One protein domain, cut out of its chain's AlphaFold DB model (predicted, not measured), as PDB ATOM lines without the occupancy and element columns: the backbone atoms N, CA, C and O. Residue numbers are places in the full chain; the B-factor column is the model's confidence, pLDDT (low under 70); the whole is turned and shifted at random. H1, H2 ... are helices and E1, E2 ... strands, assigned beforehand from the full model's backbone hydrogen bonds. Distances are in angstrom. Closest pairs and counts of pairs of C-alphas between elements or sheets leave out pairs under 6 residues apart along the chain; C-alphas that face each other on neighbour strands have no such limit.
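Overview. This is residues 24 to 146, 164 to 224 and 241 to 245 of the 806 residues of the protein "Nucleolar protein 6" of Sinocyclocheilus rhinocerous (UniProt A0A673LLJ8). A strongly twisted sheet of five strands has the long helix H2 packed along one face, while on the other face residues 177 to 183 of H4 cover the edge near E1. From H4 the helices H5, H6 and H7 follow as a chain of helices, with H5 and H6 off the sheet; the small H1 and H3 are off it too. The printed part has 189 residues, with seven named helices and five named strands in the order E1 E2 H1 H2 E3 E4 E5 H3 H4 H5 H6 H7; the sheet is mixed, in the order E1 E2 E5 E4 E3, and the class is mixed, helices and strands. The whole is compact, with a radius of gyration of the C-alphas of 17.1 A and spans of 43 by 42 by 30 A.

Along the chain. E1 is residues 31 to 34, from C-alpha 31 at (-58.446, 138.243, 105.927), and E2 is 47 to 54, 22.8 A long. H1 is 62 to 65, and H2 is 69 to 86, 25.9 A. E3 is 93 to 98, E4 106 to 111 and E5 120 to 127, 22.0 A. H3 is 166 to 173, H4 177 to 191, 21.1 A, and H5 195 to 208, 20.0 A. H6 is 212 to 216 and H7 219 to 222, ending at C-alpha 222 at (-41.651, 138.727, 124.115).

Arrangement. E1 and E2 form an antiparallel hairpin, with N 34 and O 50 2.9 A apart. E2 and E5 are parallel, with N 51 and O 123 at 2.8 A. E3, E4 and E5 form a meander, each strand the antiparallel neighbour of the one before, with N 109 and O 95 at 2.8 A and N 110 and O 122 at 2.8 A. E2, H1 H2 and E3 form a split strand-helix-strand unit, two strands of one sheet that are not neighbours and have helices between them along the chain, with E5 and E4 between them in the sheet; its crossover is right-handed. H2 and H4 lie on opposite faces, giving three layers, helices on both faces of a sheet. H2 is over E4 at a height over the sheet of 7.8 A; the C-alphas of Ala 75 and Pro 106 are closest, 6.3 A. H4 is over E1 at 11.7 A; the C-alphas of Val 34 and Pro 178 are closest, 6.4 A. H4 and H5 only just touch, only at the corner, with 3 pairs of C-alphas within 8 A, Ser 189 and Phe 195 closest at 5.7 A. H5 touches H6 with residues 203 to 207, Leu 206 and Ala 215 having the closest C-alphas, 5.5 A. H1 and H2 are close but not clearly touching, the C-alphas of Asp 64 and Tyr 70 being 5.0 A apart, as are H3 and H7, with Ser 170 and Glu 221 at 7.4 A. Every O i to N i+4 pair is within hydrogen-bond range in H2, H3, H4, H5 and H6; H1 and H7 are too short for one.

Size, cuts and confidence. The C-alphas farthest apart are those of Lys 115 and Gln 141, 49.3 A. Residues 147 to 163 and 225 to 240 are not printed; the C-alphas across these cuts are 9.8 A and 8.8 A apart. Of the links printed whole, E1 to E2 is long. The mean pLDDT of the printed part is 77.6, and 35 residues are under 70, among them 24 to 30, 209 to 224 and 241 to 245.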
ATOM      1  N   ALA A  24     -74.850 131.271 112.228       40.09
ATOM      2  CA  ALA A  24     -74.909 132.739 112.224       40.09
ATOM      3  C   ALA A  24     -73.565 133.410 112.597       40.09
ATOM      4  O   ALA A  24     -73.411 134.625 112.453       40.09
ATOM      5  N   PHE A  25     -72.581 132.634 113.071       49.88
ATOM      6  CA  PHE A  25     -71.318 133.136 113.626       49.88
ATOM      7  C   PHE A  25     -70.252 133.495 112.576       49.88
ATOM      8  O   PHE A  25     -69.352 134.285 112.870       49.88
ATOM      9  N   ILE A  26     -70.326 132.954 111.356       54.47
ATOM     10  CA  ILE A  26     -69.282 133.143 110.330       54.47
ATOM     11  C   ILE A  26     -69.744 134.156 109.281       54.47
ATOM     12  O   ILE A  26     -70.058 133.828 108.139       54.47
ATOM     13  N   LYS A  27     -69.791 135.431 109.676       56.50
ATOM     14  CA  LYS A  27     -69.991 136.550 108.744       56.50
ATOM     15  C   LYS A  27     -68.650 137.002 108.154       56.50
ATOM     16  O   LYS A  27     -67.630 136.926 108.833       56.50
ATOM     17  N   LEU A  28     -68.676 137.471 106.900       51.91
ATOM     18  CA  LEU A  28     -67.537 137.888 106.061       51.91
ATOM     19  C   LEU A  28     -66.387 138.531 106.867       51.91
ATOM     20  O   LEU A  28     -66.461 139.687 107.280       51.91
ATOM     21  N   CYS A  29     -65.325 137.764 107.112       61.34
ATOM     22  CA  CYS A  29     -64.209 138.196 107.950       61.34
ATOM     23  C   CYS A  29     -63.147 138.901 107.105       61.34
ATOM     24  O   CYS A  29     -62.825 138.440 106.005       61.34
ATOM     25  N   ARG A  30     -62.536 139.962 107.643       69.69
ATOM     26  CA  ARG A  30     -61.315 140.531 107.061       69.69
ATOM     27  C   ARG A  30     -60.194 139.494 107.178       69.69
ATOM     28  O   ARG A  30     -59.949 138.967 108.262       69.69
ATOM     29  N   LYS A  31     -59.557 139.191 106.047       80.50
ATOM     30  CA  LYS A  31     -58.446 138.243 105.927       80.50
ATOM     31  C   LYS A  31     -57.203 139.026 105.537       80.50
ATOM     32  O   LYS A  31     -57.236 139.731 104.532       80.50
ATOM     33  N   THR A  32     -56.128 138.885 106.301       83.12
ATOM     34  CA  THR A  32     -54.864 139.572 106.023       83.12
ATOM     35  C   THR A  32     -53.714 138.588 106.170       83.12
ATOM     36  O   THR A  32     -53.639 137.867 107.163       83.12
ATOM     37  N   LEU A  33     -52.816 138.545 105.185       85.00
ATOM     38  CA  LEU A  33     -51.551 137.829 105.331       85.00
ATOM     39  C   LEU A  33     -50.641 138.627 106.260       85.00
ATOM     40  O   LEU A  33     -50.491 139.834 106.087       85.00
ATOM     41  N   VAL A  34     -50.046 137.955 107.237       81.00
ATOM     42  CA  VAL A  34     -49.159 138.567 108.232       81.00
ATOM     43  C   VAL A  34     -47.825 137.819 108.293       81.00
ATOM     44  O   VAL A  34     -47.661 136.778 107.653       81.00
ATOM     45  N   SER A  35     -46.864 138.346 109.060       77.56
ATOM     46  CA  SER A  35     -45.562 137.710 109.321       77.56
ATOM     47  C   SER A  35     -44.616 137.684 108.101       77.56
ATOM     48  O   SER A  35     -44.550 138.624 107.312       77.56
ATOM     49  N   SER A  36     -43.813 136.627 107.979       79.62
ATOM     50  CA  SER A  36     -42.643 136.541 107.094       79.62
ATOM     51  C   SER A  36     -42.971 136.494 105.600       79.62
ATOM     52  O   SER A  36     -42.118 136.852 104.790       79.62
ATOM     53  N   TYR A  37     -44.172 136.034 105.233       83.44
ATOM     54  CA  TYR A  37     -44.542 135.799 103.835       83.44
ATOM     55  C   TYR A  37     -44.760 137.106 103.050       83.44
ATOM     56  O   TYR A  37     -44.094 137.273 102.031       83.44
ATOM     57  N   PRO A  38     -45.568 138.079 103.530       83.00
ATOM     58  CA  PRO A  38     -45.639 139.407 102.910       83.00
ATOM     59  C   PRO A  38     -44.299 140.153 102.858       83.00
ATOM     60  O   PRO A  38     -44.073 140.930 101.940       83.00
ATOM     61  N   LEU A  39     -43.413 139.914 103.832       82.69
ATOM     62  CA  LEU A  39     -42.088 140.541 103.908       82.69
ATOM     63  C   LEU A  39     -41.041 139.863 103.003       82.69
ATOM     64  O   LEU A  39     -39.897 140.300 102.975       82.69
ATOM     65  N   GLY A  40     -41.376 138.760 102.322       80.75
ATOM     66  CA  GLY A  40     -40.422 138.020 101.488       80.75
ATOM     67  C   GLY A  40     -39.288 137.330 102.264       80.75
ATOM     68  O   GLY A  40     -38.305 136.912 101.664       80.75
ATOM     69  N   THR A  41     -39.410 137.162 103.587       83.00
ATOM     70  CA  THR A  41     -38.338 136.630 104.462       83.00
ATOM     71  C   THR A  41     -38.507 135.143 104.809       83.00
ATOM     72  O   THR A  41     -38.015 134.659 105.836       83.00
ATOM     73  N   CYS A  42     -39.261 134.390 104.005       81.44
ATOM     74  CA  CYS A  42     -39.482 132.958 104.208       81.44
ATOM     75  C   CYS A  42     -38.259 132.129 103.783       81.44
ATOM     76  O   CYS A  42     -37.780 132.246 102.662       81.44
ATOM     77  N   VAL A  43     -37.808 131.218 104.652       80.69
ATOM     78  CA  VAL A  43     -36.618 130.381 104.410       80.69
ATOM     79  C   VAL A  43     -37.013 128.909 104.225       80.69
ATOM     80  O   VAL A  43     -37.726 128.349 105.064       80.69
ATOM     81  N   LYS A  44     -36.519 128.264 103.159       79.31
ATOM     82  CA  LYS A  44     -36.678 126.820 102.864       79.31
ATOM     83  C   LYS A  44     -35.997 125.949 103.953       79.31
ATOM     84  O   LYS A  44     -35.129 126.463 104.654       79.31
ATOM     85  N   PRO A  45     -36.374 124.668 104.174       71.69
ATOM     86  CA  PRO A  45     -37.292 123.830 103.391       71.69
ATOM     87  C   PRO A  45     -38.774 123.932 103.789       71.69
ATOM     88  O   PRO A  45     -39.627 123.644 102.954       71.69
ATOM     89  N   LYS A  46     -39.096 124.356 105.021       74.12
ATOM     90  CA  LYS A  46     -40.479 124.522 105.507       74.12
ATOM     91  C   LYS A  46     -40.891 125.993 105.480       74.12
ATOM     92  O   LYS A  46     -40.319 126.813 106.203       74.12
ATOM     93  N   VAL A  47     -41.901 126.311 104.679       81.50
ATOM     94  CA  VAL A  47     -42.494 127.648 104.579       81.50
ATOM     95  C   VAL A  47     -43.784 127.678 105.395       81.50
ATOM     96  O   VAL A  47     -44.706 126.902 105.142       81.50
ATOM     97  N   SER A  48     -43.843 128.572 106.382       82.56
ATOM     98  CA  SER A  48     -45.066 128.871 107.131       82.56
ATOM     99  C   SER A  48     -45.668 130.181 106.633       82.56
ATOM    100  O   SER A  48     -44.955 131.167 106.449       82.56
ATOM    101  N   VAL A  49     -46.976 130.169 106.382       86.38
ATOM    102  CA  VAL A  49     -47.739 131.343 105.943       86.38
ATOM    103  C   VAL A  49     -48.803 131.636 106.987       86.38
ATOM    104  O   VAL A  49     -49.641 130.778 107.257       86.38
ATOM    105  N   ASP A  50     -48.779 132.838 107.557       87.88
ATOM    106  CA  ASP A  50     -49.697 133.230 108.623       87.88
ATOM    107  C   ASP A  50     -50.860 134.045 108.042       87.88
ATOM    108  O   ASP A  50     -50.666 135.093 107.421       87.88
ATOM    109  N   LEU A  51     -52.081 133.548 108.236       89.88
ATOM    110  CA  LEU A  51     -53.321 134.182 107.806       89.88
ATOM    111  C   LEU A  51     -54.093 134.673 109.031       89.88
ATOM    112  O   LEU A  51     -54.683 133.879 109.764       89.88
ATOM    113  N   ALA A  52     -54.122 135.988 109.229       88.94
ATOM    114  CA  ALA A  52     -54.911 136.614 110.276       88.94
ATOM    115  C   ALA A  52     -56.373 136.777 109.833       88.94
ATOM    116  O   ALA A  52     -56.666 137.346 108.777       88.94
ATOM    117  N   VAL A  53     -57.292 136.285 110.661       89.88
ATOM    118  CA  VAL A  53     -58.744 136.370 110.489       89.88
ATOM    119  C   VAL A  53     -59.311 137.191 111.637       89.88
ATOM    120  O   VAL A  53     -59.251 136.779 112.795       89.88
ATOM    121  N   THR A  54     -59.877 138.356 111.326       88.81
ATOM    122  CA  THR A  54     -60.474 139.225 112.347       88.81
ATOM    123  C   THR A  54     -61.813 138.667 112.818       88.81
ATOM    124  O   THR A  54     -62.711 138.431 112.007       88.81
ATOM    125  N   ILE A  55     -61.955 138.484 114.132       88.44
ATOM    126  CA  ILE A  55     -63.213 138.100 114.777       88.44
ATOM    127  C   ILE A  55     -64.181 139.293 114.697       88.44
ATOM    128  O   ILE A  55     -63.804 140.393 115.104       88.44
ATOM    129  N   PRO A  56     -65.418 139.120 114.202       87.06
ATOM    130  CA  PRO A  56     -66.421 140.184 114.187       87.06
ATOM    131  C   PRO A  56     -66.662 140.825 115.565       87.06
ATOM    132  O   PRO A  56     -66.848 140.127 116.563       87.06
ATOM    133  N   ALA A  57     -66.739 142.160 115.612       84.12
ATOM    134  CA  ALA A  57     -66.975 142.909 116.851       84.12
ATOM    135  C   ALA A  57     -68.308 142.554 117.538       84.12
ATOM    136  O   ALA A  57     -68.410 142.655 118.753       84.12
ATOM    137  N   SER A  58     -69.306 142.067 116.792       83.56
ATOM    138  CA  SER A  58     -70.593 141.611 117.337       83.56
ATOM    139  C   SER A  58     -70.483 140.407 118.282       83.56
ATOM    140  O   SER A  58     -71.386 140.176 119.078       83.56
ATOM    141  N   ILE A  59     -69.395 139.636 118.204       84.44
ATOM    142  CA  ILE A  59     -69.172 138.429 119.017       84.44
ATOM    143  C   ILE A  59     -68.492 138.766 120.359       84.44
ATOM    144  O   ILE A  59     -68.622 138.033 121.352       84.44
ATOM    145  N   LEU A  60     -67.742 139.870 120.397       85.62
ATOM    146  CA  LEU A  60     -66.872 140.245 121.507       85.62
ATOM    147  C   LEU A  60     -67.477 141.404 122.305       85.62
ATOM    148  O   LEU A  60     -67.809 142.452 121.764       85.62
ATOM    149  N   HIS A  61     -67.582 141.227 123.618       86.25
ATOM    150  CA  HIS A  61     -68.062 142.241 124.548       86.25
ATOM    151  C   HIS A  61     -66.875 142.873 125.298       86.25
ATOM    152  O   HIS A  61     -65.960 142.144 125.678       86.25
ATOM    153  N   PRO A  62     -66.864 144.186 125.608       82.81
ATOM    154  CA  PRO A  62     -65.727 144.844 126.275       82.81
ATOM    155  C   PRO A  62     -65.285 144.219 127.614       82.81
ATOM    156  O   PRO A  62     -64.134 144.360 128.022       82.81
ATOM    157  N   MET A  63     -66.189 143.514 128.302       83.56
ATOM    158  CA  MET A  63     -65.891 142.785 129.549       83.56
ATOM    159  C   MET A  63     -65.243 141.408 129.332       83.56
ATOM    160  O   MET A  63     -64.853 140.764 130.303       83.56
ATOM    161  N   ASP A  64     -65.101 140.949 128.087       85.19
ATOM    162  CA  ASP A  64     -64.464 139.665 127.770       85.19
ATOM    163  C   ASP A  64     -62.931 139.703 127.915       85.19
ATOM    164  O   ASP A  64     -62.275 138.664 127.840       85.19
ATOM    165  N   ALA A  65     -62.357 140.884 128.156       80.38
ATOM    166  CA  ALA A  65     -60.940 141.069 128.469       80.38
ATOM    167  C   ALA A  65     -60.503 140.356 129.770       80.38
ATOM    168  O   ALA A  65     -59.339 139.975 129.909       80.38
ATOM    169  N   ILE A  66     -61.434 140.157 130.709       84.12
ATOM    170  CA  ILE A  66     -61.182 139.626 132.056       84.12
ATOM    171  C   ILE A  66     -61.521 138.124 132.100       84.12
ATOM    172  O   ILE A  66     -62.407 137.655 131.379       84.12
ATOM    173  N   ASN A  67     -60.848 137.363 132.971       86.19
ATOM    174  CA  ASN A  67     -61.202 135.977 133.316       86.19
ATOM    175  C   ASN A  67     -61.236 135.022 132.104       86.19
ATOM    176  O   ASN A  67     -62.164 134.230 131.939       86.19
ATOM    177  N   GLN A  68     -60.240 135.126 131.215       86.38
ATOM    178  CA  GLN A  68     -60.041 134.250 130.048       86.38
ATOM    179  C   GLN A  68     -61.262 134.106 129.112       86.38
ATOM    180  O   GLN A  68     -61.343 133.156 128.327       86.38
ATOM    181  N   ARG A  69     -62.213 135.048 129.140       88.12
ATOM    182  CA  ARG A  69     -63.426 134.997 128.308       88.12
ATOM    183  C   ARG A  69     -63.097 135.173 126.824       88.12
ATOM    184  O   ARG A  69     -63.572 134.390 126.003       88.12
ATOM    185  N   TYR A  70     -62.236 136.134 126.487       89.44
ATOM    186  CA  TYR A  70     -61.774 136.363 125.117       89.44
ATOM    187  C   TYR A  70     -61.048 135.139 124.515       89.44
ATOM    188  O   TYR A  70     -61.508 134.660 123.475       89.44
ATOM    189  N   PRO A  71     -60.011 134.546 125.151       88.06
ATOM    190  CA  PRO A  71     -59.364 133.336 124.630       88.06
ATOM    191  C   PRO A  71     -60.330 132.167 124.398       88.06
ATOM    192  O   PRO A  71     -60.216 131.468 123.392       88.06
ATOM    193  N   ARG A  72     -61.327 131.979 125.277       87.31
ATOM    194  CA  ARG A  72     -62.367 130.945 125.111       87.31
ATOM    195  C   ARG A  72     -63.264 131.216 123.902       87.31
ATOM    196  O   ARG A  72     -63.473 130.317 123.090       87.31
ATOM    197  N   LYS A  73     -63.758 132.450 123.739       88.81
ATOM    198  CA  LYS A  73     -64.548 132.848 122.558       88.81
ATOM    199  C   LYS A  73     -63.750 132.696 121.263       88.81
ATOM    200  O   LYS A  73     -64.280 132.214 120.267       88.81
ATOM    201  N   ARG A  74     -62.462 133.039 121.293       88.69
ATOM    202  CA  ARG A  74     -61.539 132.862 120.172       88.69
ATOM    203  C   ARG A  74     -61.346 131.388 119.804       88.69
ATOM    204  O   ARG A  74     -61.390 131.054 118.623       88.69
ATOM    205  N   ALA A  75     -61.188 130.504 120.790       87.75
ATOM    206  CA  ALA A  75     -61.100 129.061 120.562       87.75
ATOM    207  C   ALA A  75     -62.387 128.495 119.934       87.75
ATOM    208  O   ALA A  75     -62.315 127.741 118.967       87.75
ATOM    209  N   LEU A  76     -63.561 128.916 120.421       88.56
ATOM    210  CA  LEU A  76     -64.856 128.532 119.842       88.56
ATOM    211  C   LEU A  76     -65.012 129.021 118.396       88.56
ATOM    212  O   LEU A  76     -65.479 128.278 117.536       88.56
ATOM    213  N   TYR A  77     -64.570 130.245 118.114       87.75
ATOM    214  CA  TYR A  77     -64.576 130.801 116.765       87.75
ATOM    215  C   TYR A  77     -63.680 130.001 115.806       87.75
ATOM    216  O   TYR A  77     -64.101 129.651 114.703       87.75
ATOM    217  N   LEU A  78     -62.471 129.635 116.246       88.69
ATOM    218  CA  LEU A  78     -61.577 128.750 115.494       88.69
ATOM    219  C   LEU A  78     -62.173 127.349 115.309       88.69
ATOM    220  O   LEU A  78     -62.015 126.769 114.240       88.69
ATOM    221  N   ALA A  79     -62.891 126.811 116.296       87.94
ATOM    222  CA  ALA A  79     -63.592 125.535 116.158       87.94
ATOM    223  C   ALA A  79     -64.703 125.586 115.098       87.94
ATOM    224  O   ALA A  79     -64.820 124.671 114.283       87.94
ATOM    225  N   GLY A  80     -65.460 126.686 115.046       85.69
ATOM    226  CA  GLY A  80     -66.409 126.946 113.963       85.69
ATOM    227  C   GLY A  80     -65.720 126.991 112.600       85.69
ATOM    228  O   GLY A  80     -66.102 126.258 111.690       85.69
ATOM    229  N   LEU A  81     -64.651 127.786 112.469       86.25
ATOM    230  CA  LEU A  81     -63.873 127.880 111.228       86.25
ATOM    231  C   LEU A  81     -63.325 126.520 110.779       86.25
ATOM    232  O   LEU A  81     -63.438 126.181 109.605       86.25
ATOM    233  N   ALA A  82     -62.773 125.733 111.700       88.25
ATOM    234  CA  ALA A  82     -62.259 124.396 111.430       88.25
ATOM    235  C   ALA A  82     -63.338 123.470 110.856       88.25
ATOM    236  O   ALA A  82     -63.097 122.808 109.849       88.25
ATOM    237  N   ARG A  83     -64.542 123.484 111.446       86.25
ATOM    238  CA  ARG A  83     -65.691 122.710 110.958       86.25
ATOM    239  C   ARG A  83     -66.108 123.121 109.549       86.25
ATOM    240  O   ARG A  83     -66.457 122.262 108.757       86.25
ATOM    241  N   HIS A  84     -66.083 124.406 109.208       84.25
ATOM    242  CA  HIS A  84     -66.402 124.833 107.840       84.25
ATOM    243  C   HIS A  84     -65.284 124.488 106.845       84.25
ATOM    244  O   HIS A  84     -65.562 124.104 105.710       84.25
ATOM    245  N   LEU A  85     -64.020 124.594 107.266       84.75
ATOM    246  CA  LEU A  85     -62.853 124.293 106.436       84.75
ATOM    247  C   LEU A  85     -62.656 122.791 106.200       84.75
ATOM    248  O   LEU A  85     -62.105 122.427 105.165       84.75
ATOM    249  N   SER A  86     -63.129 121.917 107.095       82.94
ATOM    250  CA  SER A  86     -63.039 120.461 106.904       82.94
ATOM    251  C   SER A  86     -63.884 119.954 105.733       82.94
ATOM    252  O   SER A  86     -63.553 118.930 105.147       82.94
ATOM    253  N   PHE A  87     -64.943 120.678 105.353       82.62
ATOM    254  CA  PHE A  87     -65.759 120.363 104.173       82.62
ATOM    255  C   PHE A  87     -65.190 120.942 102.865       82.62
ATOM    256  O   PHE A  87     -65.728 120.688 101.786       82.62
ATOM    257  N   ALA A  88     -64.116 121.734 102.929       83.44
ATOM    258  CA  ALA A  88     -63.557 122.406 101.766       83.44
ATOM    259  C   ALA A  88     -62.578 121.504 100.995       83.44
ATOM    260  O   ALA A  88     -61.562 121.062 101.522       83.44
ATOM    261  N   LYS A  89     -62.824 121.314  99.691       79.31
ATOM    262  CA  LYS A  89     -62.028 120.424  98.816       79.31
ATOM    263  C   LYS A  89     -60.555 120.832  98.637       79.31
ATOM    264  O   LYS A  89     -59.759 120.028  98.169       79.31
ATOM    265  N   PHE A  90     -60.187 122.071  98.968       80.56
ATOM    266  CA  PHE A  90     -58.813 122.580  98.841       80.56
ATOM    267  C   PHE A  90     -57.948 122.339 100.091       80.56
ATOM    268  O   PHE A  90     -56.773 122.709 100.095       80.56
ATOM    269  N   VAL A  91     -58.503 121.749 101.152       80.31
ATOM    270  CA  VAL A  91     -57.783 121.428 102.391       80.31
ATOM    271  C   VAL A  91     -57.390 119.953 102.369       80.31
ATOM    272  O   VAL A  91     -58.249 119.088 102.246       80.31
ATOM    273  N   GLY A  92     -56.091 119.659 102.479       79.88
ATOM    274  CA  GLY A  92     -55.585 118.284 102.533       79.88
ATOM    275  C   GLY A  92     -55.637 117.708 103.946       79.88
ATOM    276  O   GLY A  92     -56.233 116.662 104.173       79.88
ATOM    277  N   SER A  93     -55.034 118.409 104.910       84.81
ATOM    278  CA  SER A  93     -55.105 118.039 106.329       84.81
ATOM    279  C   SER A  93     -55.271 119.268 107.215       84.81
ATOM    280  O   SER A  93     -54.615 120.286 106.968       84.81
ATOM    281  N   LEU A  94     -56.081 119.141 108.264       85.75
ATOM    282  CA  LEU A  94     -56.384 120.186 109.238       85.75
ATOM    283  C   LEU A  94     -56.041 119.684 110.645       85.75
ATOM    284  O   LEU A  94     -56.549 118.645 111.054       85.75
ATOM    285  N   HIS A  95     -55.208 120.427 111.374       86.38
ATOM    286  CA  HIS A  95     -54.818 120.103 112.750       86.38
ATOM    287  C   HIS A  95     -54.913 121.343 113.642       86.38
ATOM    288  O   HIS A  95     -54.695 122.465 113.176       86.38
ATOM    289  N   TYR A  96     -55.211 121.144 114.924       84.56
ATOM    290  CA  TYR A  96     -55.051 122.184 115.934       84.56
ATOM    291  C   TYR A  96     -53.599 122.215 116.407       84.56
ATOM    292  O   TYR A  96     -52.918 121.195 116.446       84.56
ATOM    293  N   SER A  97     -53.112 123.404 116.737       82.88
ATOM    294  CA  SER A  97     -51.847 123.585 117.447       82.88
ATOM    295  C   SER A  97     -51.931 124.859 118.290       82.88
ATOM    296  O   SER A  97     -52.950 125.558 118.295       82.88
ATOM    297  N   CYS A  98     -50.873 125.170 119.027       75.56
ATOM    298  CA  CYS A  98     -50.780 126.346 119.882       75.56
ATOM    299  C   CYS A  98     -49.700 127.284 119.344       75.56
ATOM    300  O   CYS A  98     -48.553 126.873 119.155       75.56
ATOM    301  N   LEU A  99     -50.036 128.558 119.123       73.31
ATOM    302  CA  LEU A  99     -49.061 129.542 118.664       73.31
ATOM    303  C   LEU A  99     -47.942 129.669 119.704       73.31
ATOM    304  O   LEU A  99     -48.196 129.996 120.862       73.31
ATOM    305  N   HIS A 100     -46.712 129.354 119.290       67.94
ATOM    306  CA  HIS A 100     -45.512 129.362 120.143       67.94
ATOM    307  C   HIS A 100     -45.629 128.485 121.404       67.94
ATOM    308  O   HIS A 100     -44.996 128.772 122.419       67.94
ATOM    309  N   GLY A 101     -46.447 127.427 121.363       64.94
ATOM    310  CA  GLY A 101     -46.695 126.551 122.514       64.94
ATOM    311  C   GLY A 101     -47.600 127.165 123.590       64.94
ATOM    312  O   GLY A 101     -47.726 126.611 124.681       64.94
ATOM    313  N   ASN A 102     -48.245 128.300 123.310       68.62
ATOM    314  CA  ASN A 102     -49.161 128.947 124.238       68.62
ATOM    315  C   ASN A 102     -50.590 128.410 124.065       68.62
ATOM    316  O   ASN A 102     -51.266 128.704 123.080       68.62
ATOM    317  N   TRP A 103     -51.073 127.659 125.054       72.81
ATOM    318  CA  TRP A 103     -52.416 127.061 125.063       72.81
ATOM    319  C   TRP A 103     -53.552 128.094 125.045       72.81
ATOM    320  O   TRP A 103     -54.658 127.795 124.599       72.81
ATOM    321  N   LEU A 104     -53.294 129.331 125.480       78.62
ATOM    322  CA  LEU A 104     -54.245 130.438 125.366       78.62
ATOM    323  C   LEU A 104     -54.311 131.010 123.948       78.62
ATOM    324  O   LEU A 104     -55.165 131.862 123.693       78.62
ATOM    325  N   ARG A 105     -53.454 130.551 123.024       81.75
ATOM    326  CA  ARG A 105     -53.380 130.934 121.606       81.75
ATOM    327  C   ARG A 105     -53.544 129.728 120.660       81.75
ATOM    328  O   ARG A 105     -52.632 129.468 119.875       81.75
ATOM    329  N   PRO A 106     -54.673 128.982 120.676       85.75
ATOM    330  CA  PRO A 106     -54.961 127.993 119.640       85.75
ATOM    331  C   PRO A 106     -54.900 128.592 118.235       85.75
ATOM    332  O   PRO A 106     -55.344 129.722 118.014       85.75
ATOM    333  N   VAL A 107     -54.387 127.798 117.300       87.62
ATOM    334  CA  VAL A 107     -54.283 128.091 115.867       87.62
ATOM    335  C   VAL A 107     -54.683 126.867 115.054       87.62
ATOM    336  O   VAL A 107     -54.596 125.736 115.534       87.62
ATOM    337  N   LEU A 108     -55.106 127.087 113.807       88.62
ATOM    338  CA  LEU A 108     -55.368 125.999 112.860       88.62
ATOM    339  C   LEU A 108     -54.207 125.872 111.880       88.62
ATOM    340  O   LEU A 108     -53.842 126.847 111.224       88.62
ATOM    341  N   LEU A 109     -53.665 124.664 111.761       87.69
ATOM    342  CA  LEU A 109     -52.649 124.301 110.785       87.69
ATOM    343  C   LEU A 109     -53.312 123.604 109.598       87.69
ATOM    344  O   LEU A 109     -53.883 122.521 109.723       87.69
ATOM    345  N   LEU A 110     -53.205 124.232 108.434       88.31
ATOM    346  CA  LEU A 110     -53.703 123.737 107.161       88.31
ATOM    347  C   LEU A 110     -52.535 123.283 106.286       88.31
ATOM    348  O   LEU A 110     -51.580 124.037 106.071       88.31
ATOM    349  N   LYS A 111     -52.641 122.078 105.726       86.12
ATOM    350  CA  LYS A 111     -51.746 121.603 104.661       86.12
ATOM    351  C   LYS A 111     -52.524 121.430 103.357       86.12
ATOM    352  O   LYS A 111     -53.640 120.897 103.394       86.12
ATOM    353  N   PRO A 112     -51.966 121.864 102.214       83.44
ATOM    354  CA  PRO A 112     -52.601 121.668 100.919       83.44
ATOM    355  C   PRO A 112     -52.612 120.175 100.532       83.44
ATOM    356  O   PRO A 112     -51.732 119.430 100.964       83.44
ATOM    357  N   PRO A 113     -53.564 119.726  99.697       77.69
ATOM    358  CA  PRO A 113     -53.691 118.327  99.274       77.69
ATOM    359  C   PRO A 113     -52.634 117.867  98.246       77.69
ATOM    360  O   PRO A 113     -52.670 116.720  97.812       77.69
ATOM    361  N   SER A 114     -51.706 118.733  97.815       72.19
ATOM    362  CA  SER A 114     -50.736 118.429  96.748       72.19
ATOM    363  C   SER A 114     -49.491 117.667  97.241       72.19
ATOM    364  O   SER A 114     -49.240 117.548  98.440       72.19
ATOM    365  N   LYS A 115     -48.645 117.207  96.300       64.94
ATOM    366  CA  LYS A 115     -47.313 116.617  96.573       64.94
ATOM    367  C   LYS A 115     -46.382 117.518  97.415       64.94
ATOM    368  O   LYS A 115     -45.433 117.003  97.997       64.94
ATOM    369  N   ASP A 116     -46.657 118.823  97.526       62.47
ATOM    370  CA  ASP A 116     -45.911 119.775  98.369       62.47
ATOM    371  C   ASP A 116     -46.486 119.929  99.793       62.47
ATOM    372  O   ASP A 116     -46.087 120.829 100.537       62.47
ATOM    373  N   SER A 117     -47.394 119.040 100.212       62.81
ATOM    374  CA  SER A 117     -48.022 119.024 101.545       62.81
ATOM    375  C   SER A 117     -47.033 119.007 102.719       62.81
ATOM    376  O   SER A 117     -47.373 119.433 103.822       62.81
ATOM    377  N   SER A 118     -45.794 118.558 102.499       65.25
ATOM    378  CA  SER A 118     -44.722 118.565 103.501       65.25
ATOM    379  C   SER A 118     -43.930 119.880 103.572       65.25
ATOM    380  O   SER A 118     -43.256 120.123 104.574       65.25
ATOM    381  N   LYS A 119     -44.005 120.738 102.543       76.31
ATOM    382  CA  LYS A 119     -43.168 121.946 102.408       76.31
ATOM    383  C   LYS A 119     -43.858 123.222 102.874       76.31
ATOM    384  O   LYS A 119     -43.181 124.125 103.364       76.31
ATOM    385  N   VAL A 120     -45.180 123.312 102.724       83.00
ATOM    386  CA  VAL A 120     -45.950 124.525 103.039       83.00
ATOM    387  C   VAL A 120     -46.990 124.235 104.114       83.00
ATOM    388  O   VAL A 120     -47.764 123.289 104.006       83.00
ATOM    389  N   THR A 121     -47.016 125.063 105.158       86.56
ATOM    390  CA  THR A 121     -48.035 125.025 106.218       86.56
ATOM    391  C   THR A 121     -48.683 126.397 106.346       86.56
ATOM    392  O   THR A 121     -47.994 127.393 106.560       86.56
ATOM    393  N   ILE A 122     -50.007 126.458 106.227       87.69
ATOM    394  CA  ILE A 122     -50.776 127.693 106.407       87.69
ATOM    395  C   ILE A 122     -51.311 127.704 107.840       87.69
ATOM    396  O   ILE A 122     -51.979 126.759 108.255       87.69
ATOM    397  N   ARG A 123     -51.019 128.757 108.606       89.31
ATOM    398  CA  ARG A 123     -51.486 128.935 109.987       89.31
ATOM    399  C   ARG A 123     -52.586 129.983 110.024       89.31
ATOM    400  O   ARG A 123     -52.351 131.129 109.654       89.31
ATOM    401  N   ILE A 124     -53.778 129.611 110.481       89.38
ATOM    402  CA  ILE A 124     -54.871 130.565 110.686       89.38
ATOM    403  C   ILE A 124     -54.810 131.095 112.114       89.38
ATOM    404  O   ILE A 124     -54.909 130.329 113.076       89.38
ATOM    405  N   LEU A 125     -54.696 132.417 112.227       89.12
ATOM    406  CA  LEU A 125     -54.684 133.167 113.477       89.12
ATOM    407  C   LEU A 125     -56.008 133.923 113.604       89.12
ATOM    408  O   LEU A 125     -56.317 134.766 112.766       89.12
ATOM    409  N   ALA A 126     -56.797 133.651 114.641       89.31
ATOM    410  CA  ALA A 126     -57.954 134.488 114.954       89.31
ATOM    411  C   ALA A 126     -57.486 135.702 115.767       89.31
ATOM    412  O   ALA A 126     -56.871 135.517 116.813       89.31
ATOM    413  N   ILE A 127     -57.765 136.919 115.295       88.75
ATOM    414  CA  ILE A 127     -57.336 138.175 115.935       88.75
ATOM    415  C   ILE A 127     -58.548 139.036 116.326       88.75
ATOM    416  O   ILE A 127     -59.593 138.950 115.668       88.75
ATOM    417  N   PRO A 128     -58.453 139.876 117.368       89.06
ATOM    418  CA  PRO A 128     -59.539 140.760 117.746       89.06
ATOM    419  C   PRO A 128     -59.642 141.950 116.772       89.06
ATOM    420  O   PRO A 128     -58.692 142.258 116.047       89.06
ATOM    421  N   PRO A 129     -60.781 142.660 116.753       87.00
ATOM    422  CA  PRO A 129     -60.879 143.979 116.135       87.00
ATOM    423  C   PRO A 129     -59.885 144.981 116.757       87.00
ATOM    424  O   PRO A 129     -59.613 144.888 117.957       87.00
ATOM    425  N   PRO A 130     -59.403 145.980 115.994       80.44
ATOM    426  CA  PRO A 130     -58.387 146.929 116.460       80.44
ATOM    427  C   PRO A 130     -58.811 147.754 117.688       80.44
ATOM    428  O   PRO A 130     -57.963 148.095 118.503       80.44
ATOM    429  N   ASP A 131     -60.103 148.014 117.892       81.56
ATOM    430  CA  ASP A 131     -60.577 148.843 119.015       81.56
ATOM    431  C   ASP A 131     -61.027 148.033 120.246       81.56
ATOM    432  O   ASP A 131     -61.530 148.591 121.224       81.56
ATOM    433  N   PHE A 132     -60.882 146.704 120.217       83.62
ATOM    434  CA  PHE A 132     -61.415 145.824 121.261       83.62
ATOM    435  C   PHE A 132     -60.582 145.840 122.556       83.62
ATOM    436  O   PHE A 132     -61.138 145.905 123.654       83.62
ATOM    437  N   LEU A 133     -59.252 145.784 122.442       80.25
ATOM    438  CA  LEU A 133     -58.333 145.735 123.583       80.25
ATOM    439  C   LEU A 133     -57.696 147.109 123.802       80.25
ATOM    440  O   LEU A 133     -57.117 147.681 122.886       80.25
ATOM    441  N   LYS A 134     -57.760 147.625 125.034       82.06
ATOM    442  CA  LYS A 134     -57.031 148.839 125.435       82.06
ATOM    443  C   LYS A 134     -55.685 148.438 126.050       82.06
ATOM    444  O   LYS A 134     -55.721 147.858 127.140       82.06
ATOM    445  N   PRO A 135     -54.524 148.771 125.444       79.81
ATOM    446  CA  PRO A 135     -53.209 148.361 125.954       79.81
ATOM    447  C   PRO A 135     -52.973 148.733 127.425       79.81
ATOM    448  O   PRO A 135     -52.469 147.928 128.202       79.81
ATOM    449  N   SER A 136     -53.475 149.893 127.863       82.31
ATOM    450  CA  SER A 136     -53.368 150.358 129.254       82.31
ATOM    451  C   SER A 136     -54.004 149.430 130.299       82.31
ATOM    452  O   SER A 136     -53.659 149.511 131.482       82.31
ATOM    453  N   ARG A 137     -54.940 148.550 129.912       81.00
ATOM    454  CA  ARG A 137     -55.544 147.541 130.805       81.00
ATOM    455  C   ARG A 137     -54.701 146.275 130.941       81.00
ATOM    456  O   ARG A 137     -54.808 145.597 131.955       81.00
ATOM    457  N   PHE A 138     -53.838 145.996 129.972       80.25
ATOM    458  CA  PHE A 138     -52.985 144.808 129.935       80.25
ATOM    459  C   PHE A 138     -51.544 145.123 130.354       80.25
ATOM    460  O   PHE A 138     -50.605 144.454 129.938       80.25
ATOM    461  N   HIS A 139     -51.359 146.130 131.211       80.06
ATOM    462  CA  HIS A 139     -50.051 146.415 131.793       80.06
ATOM    463  C   HIS A 139     -49.562 145.210 132.630       80.06
ATOM    464  O   HIS A 139     -50.376 144.618 133.343       80.06
ATOM    465  N   PRO A 140     -48.268 144.848 132.611       75.81
ATOM    466  CA  PRO A 140     -47.741 143.672 133.320       75.81
ATOM    467  C   PRO A 140     -48.044 143.640 134.825       75.81
ATOM    468  O   PRO A 140     -48.260 142.572 135.384       75.81
ATOM    469  N   GLN A 141     -48.129 144.810 135.463       80.44
ATOM    470  CA  GLN A 141     -48.453 144.957 136.891       80.44
ATOM    471  C   GLN A 141     -49.957 144.890 137.208       80.44
ATOM    472  O   GLN A 141     -50.340 144.970 138.370       80.44
ATOM    473  N   LYS A 142     -50.833 144.789 136.202       83.81
ATOM    474  CA  LYS A 142     -52.284 144.703 136.413       83.81
ATOM    475  C   LYS A 142     -52.747 143.253 136.464       83.81
ATOM    476  O   LYS A 142     -52.250 142.401 135.724       83.81
ATOM    477  N   ASN A 143     -53.748 142.994 137.294       86.00
ATOM    478  CA  ASN A 143     -54.476 141.736 137.298       86.00
ATOM    479  C   ASN A 143     -55.630 141.792 136.274       86.00
ATOM    480  O   ASN A 143     -56.397 142.755 136.248       86.00
ATOM    481  N   ASN A 144     -55.750 140.762 135.429       87.19
ATOM    482  CA  ASN A 144     -56.932 140.518 134.588       87.19
ATOM    483  C   ASN A 144     -57.533 139.102 134.778       87.19
ATOM    484  O   ASN A 144     -58.407 138.688 134.007       87.19
ATOM    485  N   ILE A 145     -57.075 138.356 135.790       86.19
ATOM    486  CA  ILE A 145     -57.615 137.059 136.213       86.19
ATOM    487  C   ILE A 145     -57.841 137.112 137.723       86.19
ATOM    488  O   ILE A 145     -56.891 137.001 138.500       86.19
ATOM    489  N   ARG A 146     -59.107 137.228 138.124       84.38
ATOM    490  CA  ARG A 146     -59.478 137.259 139.542       84.38
ATOM    491  C   ARG A 146     -59.197 135.916 140.201       84.38
ATOM    492  O   ARG A 146     -59.555 134.878 139.634       84.38
ATOM    493  N   PRO A 164     -50.382 140.368 140.154       82.44
ATOM    494  CA  PRO A 164     -50.351 140.758 138.747       82.44
ATOM    495  C   PRO A 164     -50.340 139.541 137.810       82.44
ATOM    496  O   PRO A 164     -49.801 138.486 138.142       82.44
ATOM    497  N   THR A 165     -50.888 139.694 136.598       81.06
ATOM    498  CA  THR A 165     -51.007 138.595 135.616       81.06
ATOM    499  C   THR A 165     -50.231 138.869 134.318       81.06
ATOM    500  O   THR A 165     -50.838 138.901 133.242       81.06
ATOM    501  N   PRO A 166     -48.895 139.050 134.364       79.06
ATOM    502  CA  PRO A 166     -48.105 139.489 133.210       79.06
ATOM    503  C   PRO A 166     -48.176 138.509 132.030       79.06
ATOM    504  O   PRO A 166     -48.413 138.929 130.902       79.06
ATOM    505  N   HIS A 167     -48.088 137.195 132.281       75.12
ATOM    506  CA  HIS A 167     -48.156 136.180 131.222       75.12
ATOM    507  C   HIS A 167     -49.474 136.197 130.447       75.12
ATOM    508  O   HIS A 167     -49.479 136.119 129.217       75.12
ATOM    509  N   TYR A 168     -50.597 136.315 131.155       81.81
ATOM    510  CA  TYR A 168     -51.908 136.417 130.522       81.81
ATOM    511  C   TYR A 168     -52.047 137.733 129.755       81.81
ATOM    512  O   TYR A 168     -52.499 137.732 128.610       81.81
ATOM    513  N   ASN A 169     -51.619 138.842 130.362       84.44
ATOM    514  CA  ASN A 169     -51.769 140.169 129.781       84.44
ATOM    515  C   ASN A 169     -51.015 140.294 128.457       84.44
ATOM    516  O   ASN A 169     -51.607 140.668 127.446       84.44
ATOM    517  N   SER A 170     -49.744 139.895 128.444       78.62
ATOM    518  CA  SER A 170     -48.920 139.891 127.239       78.62
ATOM    519  C   SER A 170     -49.441 138.908 126.185       78.62
ATOM    520  O   SER A 170     -49.439 139.224 125.002       78.62
ATOM    521  N   THR A 171     -49.979 137.752 126.596       79.94
ATOM    522  CA  THR A 171     -50.597 136.788 125.668       79.94
ATOM    523  C   THR A 171     -51.787 137.383 124.914       79.94
ATOM    524  O   THR A 171     -51.907 137.197 123.706       79.94
ATOM    525  N   VAL A 172     -52.688 138.068 125.625       83.50
ATOM    526  CA  VAL A 172     -53.882 138.678 125.024       83.50
ATOM    527  C   VAL A 172     -53.503 139.890 124.175       83.50
ATOM    528  O   VAL A 172     -54.055 140.065 123.089       83.50
ATOM    529  N   LEU A 173     -52.538 140.695 124.633       81.94
ATOM    530  CA  LEU A 173     -52.023 141.837 123.879       81.94
ATOM    531  C   LEU A 173     -51.341 141.400 122.572       81.94
ATOM    532  O   LEU A 173     -51.538 142.045 121.546       81.94
ATOM    533  N   GLY A 174     -50.633 140.267 122.580       78.38
ATOM    534  CA  GLY A 174     -49.992 139.687 121.398       78.38
ATOM    535  C   GLY A 174     -50.948 139.370 120.244       78.38
ATOM    536  O   GLY A 174     -50.534 139.323 119.097       78.38
ATOM    537  N   ASP A 175     -52.252 139.198 120.475       81.56
ATOM    538  CA  ASP A 175     -53.190 139.001 119.359       81.56
ATOM    539  C   ASP A 175     -53.505 140.304 118.593       81.56
ATOM    540  O   ASP A 175     -54.048 140.249 117.490       81.56
ATOM    541  N   HIS A 176     -53.172 141.473 119.152       78.94
ATOM    542  CA  HIS A 176     -53.407 142.791 118.540       78.94
ATOM    543  C   HIS A 176     -52.251 143.249 117.633       78.94
ATOM    544  O   HIS A 176     -52.464 143.950 116.645       78.94
ATOM    545  N   LEU A 177     -51.038 142.783 117.928       75.94
ATOM    546  CA  LEU A 177     -49.780 143.231 117.328       75.94
ATOM    547  C   LEU A 177     -49.489 142.798 115.870       75.94
ATOM    548  O   LEU A 177     -48.823 143.561 115.168       75.94
ATOM    549  N   PRO A 178     -49.977 141.661 115.325       79.44
ATOM    550  CA  PRO A 178     -49.509 141.167 114.024       79.44
ATOM    551  C   PRO A 178     -49.670 142.144 112.847       79.44
ATOM    552  O   PRO A 178     -48.853 142.146 111.927       79.44
ATOM    553  N   LEU A 179     -50.724 142.970 112.854       80.12
ATOM    554  CA  LEU A 179     -50.982 143.945 111.788       80.12
ATOM    555  C   LEU A 179     -50.104 145.196 111.918       80.12
ATOM    556  O   LEU A 179     -49.556 145.652 110.914       80.12
ATOM    557  N   SER A 180     -49.961 145.742 113.128       80.19
ATOM    558  CA  SER A 180     -49.111 146.911 113.382       80.19
ATOM    559  C   SER A 180     -47.631 146.570 113.202       80.19
ATOM    560  O   SER A 180     -46.904 147.334 112.569       80.19
ATOM    561  N   HIS A 181     -47.196 145.388 113.652       80.56
ATOM    562  CA  HIS A 181     -45.835 144.897 113.433       80.56
ATOM    563  C   HIS A 181     -45.528 144.705 111.953       80.56
ATOM    564  O   HIS A 181     -44.460 145.107 111.504       80.56
ATOM    565  N   LEU A 182     -46.456 144.156 111.163       84.00
ATOM    566  CA  LEU A 182     -46.237 144.027 109.724       84.00
ATOM    567  C   LEU A 182     -46.018 145.395 109.062       84.00
ATOM    568  O   LEU A 182     -45.103 145.535 108.253       84.00
ATOM    569  N   GLN A 183     -46.825 146.400 109.414       85.12
ATOM    570  CA  GLN A 183     -46.666 147.762 108.894       85.12
ATOM    571  C   GLN A 183     -45.304 148.346 109.278       85.12
ATOM    572  O   GLN A 183     -44.579 148.828 108.409       85.12
ATOM    573  N   PHE A 184     -44.919 148.230 110.548       84.38
ATOM    574  CA  PHE A 184     -43.625 148.687 111.046       84.38
ATOM    575  C   PHE A 184     -42.445 148.002 110.338       84.38
ATOM    576  O   PHE A 184     -41.568 148.673 109.794       84.38
ATOM    577  N   LEU A 185     -42.457 146.668 110.260       83.81
ATOM    578  CA  LEU A 185     -41.409 145.887 109.601       83.81
ATOM    579  C   LEU A 185     -41.352 146.154 108.095       83.81
ATOM    580  O   LEU A 185     -40.265 146.166 107.528       83.81
ATOM    581  N   SER A 186     -42.490 146.410 107.443       85.94
ATOM    582  CA  SER A 186     -42.510 146.803 106.029       85.94
ATOM    583  C   SER A 186     -41.855 148.170 105.803       85.94
ATOM    584  O   SER A 186     -41.114 148.336 104.836       85.94
ATOM    585  N   ALA A 187     -42.040 149.114 106.733       88.00
ATOM    586  CA  ALA A 187     -41.376 150.414 106.701       88.00
ATOM    587  C   ALA A 187     -39.856 150.275 106.890       88.00
ATOM    588  O   ALA A 187     -39.093 150.878 106.140       88.00
ATOM    589  N   ILE A 188     -39.409 149.441 107.837       85.75
ATOM    590  CA  ILE A 188     -37.977 149.162 108.047       85.75
ATOM    591  C   ILE A 188     -37.369 148.453 106.837       85.75
ATOM    592  O   ILE A 188     -36.289 148.821 106.381       85.75
ATOM    593  N   SER A 189     -38.067 147.461 106.284       86.06
ATOM    594  CA  SER A 189     -37.608 146.733 105.100       86.06
ATOM    595  C   SER A 189     -37.464 147.642 103.880       86.06
ATOM    596  O   SER A 189     -36.629 147.363 103.027       86.06
ATOM    597  N   ALA A 190     -38.255 148.716 103.785       87.62
ATOM    598  CA  ALA A 190     -38.107 149.720 102.735       87.62
ATOM    599  C   ALA A 190     -36.893 150.642 102.961       87.62
ATOM    600  O   ALA A 190     -36.330 151.150 101.996       87.62
ATOM    601  N   GLN A 191     -36.477 150.848 104.215       91.00
ATOM    602  CA  GLN A 191     -35.315 151.673 104.570       91.00
ATOM    603  C   GLN A 191     -33.984 150.917 104.449       91.00
ATOM    604  O   GLN A 191     -32.962 151.525 104.141       91.00
ATOM    605  N   CYS A 192     -33.976 149.602 104.693       88.88
ATOM    606  CA  CYS A 192     -32.765 148.783 104.689       88.88
ATOM    607  C   CYS A 192     -32.862 147.640 103.661       88.88
ATOM    608  O   CYS A 192     -33.552 146.650 103.920       88.88
ATOM    609  N   PRO A 193     -32.141 147.705 102.520       87.00
ATOM    610  CA  PRO A 193     -32.202 146.663 101.491       87.00
ATOM    611  C   PRO A 193     -31.643 145.314 101.977       87.00
ATOM    612  O   PRO A 193     -32.145 144.262 101.591       87.00
ATOM    613  N   ALA A 194     -30.664 145.332 102.887       88.69
ATOM    614  CA  ALA A 194     -30.072 144.127 103.476       88.69
ATOM    615  C   ALA A 194     -30.953 143.468 104.560       88.69
ATOM    616  O   ALA A 194     -30.601 142.412 105.089       88.69
ATOM    617  N   PHE A 195     -32.103 144.062 104.908       87.56
ATOM    618  CA  PHE A 195     -32.983 143.557 105.962       87.56
ATOM    619  C   PHE A 195     -33.453 142.123 105.690       87.56
ATOM    620  O   PHE A 195     -33.406 141.271 106.579       87.56
ATOM    621  N   GLY A 196     -33.865 141.832 104.452       84.44
ATOM    622  CA  GLY A 196     -34.358 140.506 104.078       84.44
ATOM    623  C   GLY A 196     -33.299 139.411 104.227       84.44
ATOM    624  O   GLY A 196     -33.578 138.354 104.800       84.44
ATOM    625  N   GLU A 197     -32.075 139.686 103.772       86.56
ATOM    626  CA  GLU A 197     -30.934 138.769 103.865       86.56
ATOM    627  C   GLU A 197     -30.492 138.557 105.318       86.56
ATOM    628  O   GLU A 197     -30.311 137.416 105.751       86.56
ATOM    629  N   GLY A 198     -30.412 139.631 106.112       87.75
ATOM    630  CA  GLY A 198     -30.078 139.554 107.536       87.75
ATOM    631  C   GLY A 198     -31.089 138.728 108.337       87.75
ATOM    632  O   GLY A 198     -30.711 137.866 109.133       87.75
ATOM    633  N   VAL A 199     -32.389 138.914 108.077       84.81
ATOM    634  CA  VAL A 199     -33.453 138.108 108.699       84.81
ATOM    635  C   VAL A 199     -33.372 136.644 108.258       84.81
ATOM    636  O   VAL A 199     -33.618 135.747 109.069       84.81
ATOM    637  N   ALA A 200     -33.023 136.374 106.998       84.06
ATOM    638  CA  ALA A 200     -32.840 135.010 106.514       84.06
ATOM    639  C   ALA A 200     -31.679 134.306 107.235       84.06
ATOM    640  O   ALA A 200     -31.880 133.204 107.751       84.06
ATOM    641  N   LEU A 201     -30.514 134.955 107.352       85.56
ATOM    642  CA  LEU A 201     -29.363 134.431 108.099       85.56
ATOM    643  C   LEU A 201     -29.706 134.181 109.569       85.56
ATOM    644  O   LEU A 201     -29.431 133.099 110.088       85.56
ATOM    645  N   LEU A 202     -30.389 135.126 110.222       84.94
ATOM    646  CA  LEU A 202     -30.827 134.966 111.609       84.94
ATOM    647  C   LEU A 202     -31.778 133.772 111.774       84.94
ATOM    648  O   LEU A 202     -31.637 132.988 112.709       84.94
ATOM    649  N   LYS A 203     -32.728 133.578 110.851       80.38
ATOM    650  CA  LYS A 203     -33.641 132.425 110.883       80.38
ATOM    651  C   LYS A 203     -32.916 131.101 110.670       80.38
ATOM    652  O   LYS A 203     -33.281 130.120 111.316       80.38
ATOM    653  N   VAL A 204     -31.922 131.051 109.781       81.75
ATOM    654  CA  VAL A 204     -31.078 129.858 109.599       81.75
ATOM    655  C   VAL A 204     -30.317 129.566 110.889       81.75
ATOM    656  O   VAL A 204     -30.399 128.448 111.392       81.75
ATOM    657  N   TRP A 205     -29.684 130.579 111.482       81.75
ATOM    658  CA  TRP A 205     -28.961 130.450 112.746       81.75
ATOM    659  C   TRP A 205     -29.862 129.953 113.887       81.75
ATOM    660  O   TRP A 205     -29.525 128.987 114.570       81.75
ATOM    661  N   LEU A 206     -31.054 130.530 114.060       77.69
ATOM    662  CA  LEU A 206     -32.001 130.099 115.096       77.69
ATOM    663  C   LEU A 206     -32.492 128.660 114.884       77.69
ATOM    664  O   LEU A 206     -32.638 127.909 115.848       77.69
ATOM    665  N   ARG A 207     -32.736 128.253 113.631       74.31
ATOM    666  CA  ARG A 207     -33.112 126.866 113.307       74.31
ATOM    667  C   ARG A 207     -31.986 125.889 113.640       74.31
ATOM    668  O   ARG A 207     -32.274 124.810 114.152       74.31
ATOM    669  N   GLN A 208     -30.741 126.276 113.380       74.06
ATOM    670  CA  GLN A 208     -29.582 125.408 113.555       74.06
ATOM    671  C   GLN A 208     -29.195 125.186 115.018       74.06
ATOM    672  O   GLN A 208     -28.781 124.087 115.373       74.06
ATOM    673  N   ASN A 209     -29.394 126.188 115.880       67.12
ATOM    674  CA  ASN A 209     -29.107 126.099 117.319       67.12
ATOM    675  C   ASN A 209     -30.279 125.513 118.138       67.12
ATOM    676  O   ASN A 209     -30.400 125.784 119.327       67.12
ATOM    677  N   ALA A 210     -31.190 124.761 117.506       59.41
ATOM    678  CA  ALA A 210     -32.396 124.200 118.134       59.41
ATOM    679  C   ALA A 210     -33.330 125.239 118.803       59.41
ATOM    680  O   ALA A 210     -34.272 124.886 119.516       59.41
ATOM    681  N   LEU A 211     -33.167 126.528 118.488       61.78
ATOM    682  CA  LEU A 211     -34.018 127.631 118.939       61.78
ATOM    683  C   LEU A 211     -35.211 127.822 117.990       61.78
ATOM    684  O   LEU A 211     -35.613 128.942 117.668       61.78
ATOM    685  N   HIS A 212     -35.814 126.716 117.537       56.31
ATOM    686  CA  HIS A 212     -36.940 126.755 116.598       56.31
ATOM    687  C   HIS A 212     -38.124 127.552 117.161       56.31
ATOM    688  O   HIS A 212     -38.867 128.165 116.395       56.31
ATOM    689  N   PHE A 213     -38.288 127.580 118.491       54.19
ATOM    690  CA  PHE A 213     -39.281 128.443 119.118       54.19
ATOM    691  C   PHE A 213     -39.017 129.908 118.732       54.19
ATOM    692  O   PHE A 213     -39.861 130.481 118.057       54.19
ATOM    693  N   LEU A 214     -37.817 130.457 118.970       53.84
ATOM    694  CA  LEU A 214     -37.449 131.834 118.597       53.84
ATOM    695  C   LEU A 214     -37.547 132.098 117.090       53.84
ATOM    696  O   LEU A 214     -37.976 133.172 116.696       53.84
ATOM    697  N   ALA A 215     -37.209 131.126 116.234       46.31
ATOM    698  CA  ALA A 215     -37.327 131.282 114.777       46.31
ATOM    699  C   ALA A 215     -38.783 131.451 114.297       46.31
ATOM    700  O   ALA A 215     -39.028 131.953 113.198       46.31
ATOM    701  N   SER A 216     -39.740 130.973 115.095       44.56
ATOM    702  CA  SER A 216     -41.179 131.045 114.827       44.56
ATOM    703  C   SER A 216     -41.907 132.094 115.670       44.56
ATOM    704  O   SER A 216     -43.058 132.411 115.355       44.56
ATOM    705  N   THR A 217     -41.250 132.596 116.719       43.03
ATOM    706  CA  THR A 217     -41.766 133.522 117.727       43.03
ATOM    707  C   THR A 217     -41.374 134.949 117.391       43.03
ATOM    708  O   THR A 217     -40.211 135.238 117.132       43.03
ATOM    709  N   ASP A 218     -42.349 135.852 117.422       42.22
ATOM    710  CA  ASP A 218     -42.076 137.277 117.302       42.22
ATOM    711  C   ASP A 218     -41.412 137.773 118.600       42.22
ATOM    712  O   ASP A 218     -42.014 137.765 119.676       42.22
ATOM    713  N   LEU A 219     -40.129 138.142 118.517       44.75
ATOM    714  CA  LEU A 219     -39.338 138.624 119.657       44.75
ATOM    715  C   LEU A 219     -39.772 140.015 120.126       44.75
ATOM    716  O   LEU A 219     -39.375 140.439 121.206       44.75
ATOM    717  N   THR A 220     -40.603 140.708 119.346       40.97
ATOM    718  CA  THR A 220     -41.193 141.993 119.737       40.97
ATOM    719  C   THR A 220     -42.397 141.819 120.675       40.97
ATOM    720  O   THR A 220     -42.635 142.683 121.512       40.97
ATOM    721  N   GLU A 221     -43.093 140.670 120.642       36.53
ATOM    722  CA  GLU A 221     -44.144 140.323 121.621       36.53
ATOM    723  C   GLU A 221     -43.558 139.830 122.959       36.53
ATOM    724  O   GLU A 221     -44.207 139.944 123.999       36.53
ATOM    725  N   ASN A 222     -42.328 139.289 122.938       39.50
ATOM    726  CA  ASN A 222     -41.651 138.727 124.115       39.50
ATOM    727  C   ASN A 222     -40.449 139.537 124.635       39.50
ATOM    728  O   ASN A 222     -39.878 139.157 125.657       39.50
ATOM    729  N   GLY A 223     -40.111 140.646 123.975       41.62
ATOM    730  CA  GLY A 223     -39.188 141.677 124.441       41.62
ATOM    731  C   GLY A 223     -37.733 141.244 124.591       41.62
ATOM    732  O   GLY A 223     -37.328 140.758 125.641       41.62
ATOM    733  N   ILE A 224     -36.902 141.553 123.593       41.38
ATOM    734  CA  ILE A 224     -35.504 141.925 123.849       41.38
ATOM    735  C   ILE A 224     -35.244 143.235 123.104       41.38
ATOM    736  O   ILE A 224     -34.802 143.238 121.957       41.38
ATOM    737  N   CYS A 241     -43.904 145.732 126.441       36.59
ATOM    738  CA  CYS A 241     -43.695 144.363 125.927       36.59
ATOM    739  C   CYS A 241     -42.380 143.696 126.390       36.59
ATOM    740  O   CYS A 241     -41.725 143.016 125.611       36.59
ATOM    741  N   SER A 242     -41.966 143.868 127.651       35.41
ATOM    742  CA  SER A 242     -40.613 143.504 128.125       35.41
ATOM    743  C   SER A 242     -40.532 142.420 129.219       35.41
ATOM    744  O   SER A 242     -39.673 142.511 130.091       35.41
ATOM    745  N   TYR A 243     -41.380 141.377 129.214       39.62
ATOM    746  CA  TYR A 243     -41.430 140.438 130.362       39.62
ATOM    747  C   TYR A 243     -41.560 138.933 130.057       39.62
ATOM    748  O   TYR A 243     -41.920 138.179 130.960       39.62
ATOM    749  N   LEU A 244     -41.297 138.444 128.837       38.91
ATOM    750  CA  LEU A 244     -41.667 137.059 128.471       38.91
ATOM    751  C   LEU A 244     -40.542 136.112 128.031       38.91
ATOM    752  O   LEU A 244     -40.797 135.108 127.361       38.91
ATOM    753  N   LEU A 245     -39.322 136.314 128.518       41.25
ATOM    754  CA  LEU A 245     -38.344 135.227 128.575       41.25
ATOM    755  C   LEU A 245     -38.130 134.786 130.024       41.25
ATOM    756  O   LEU A 245     -37.831 135.596 130.892       41.25
TER     757      LEU A 245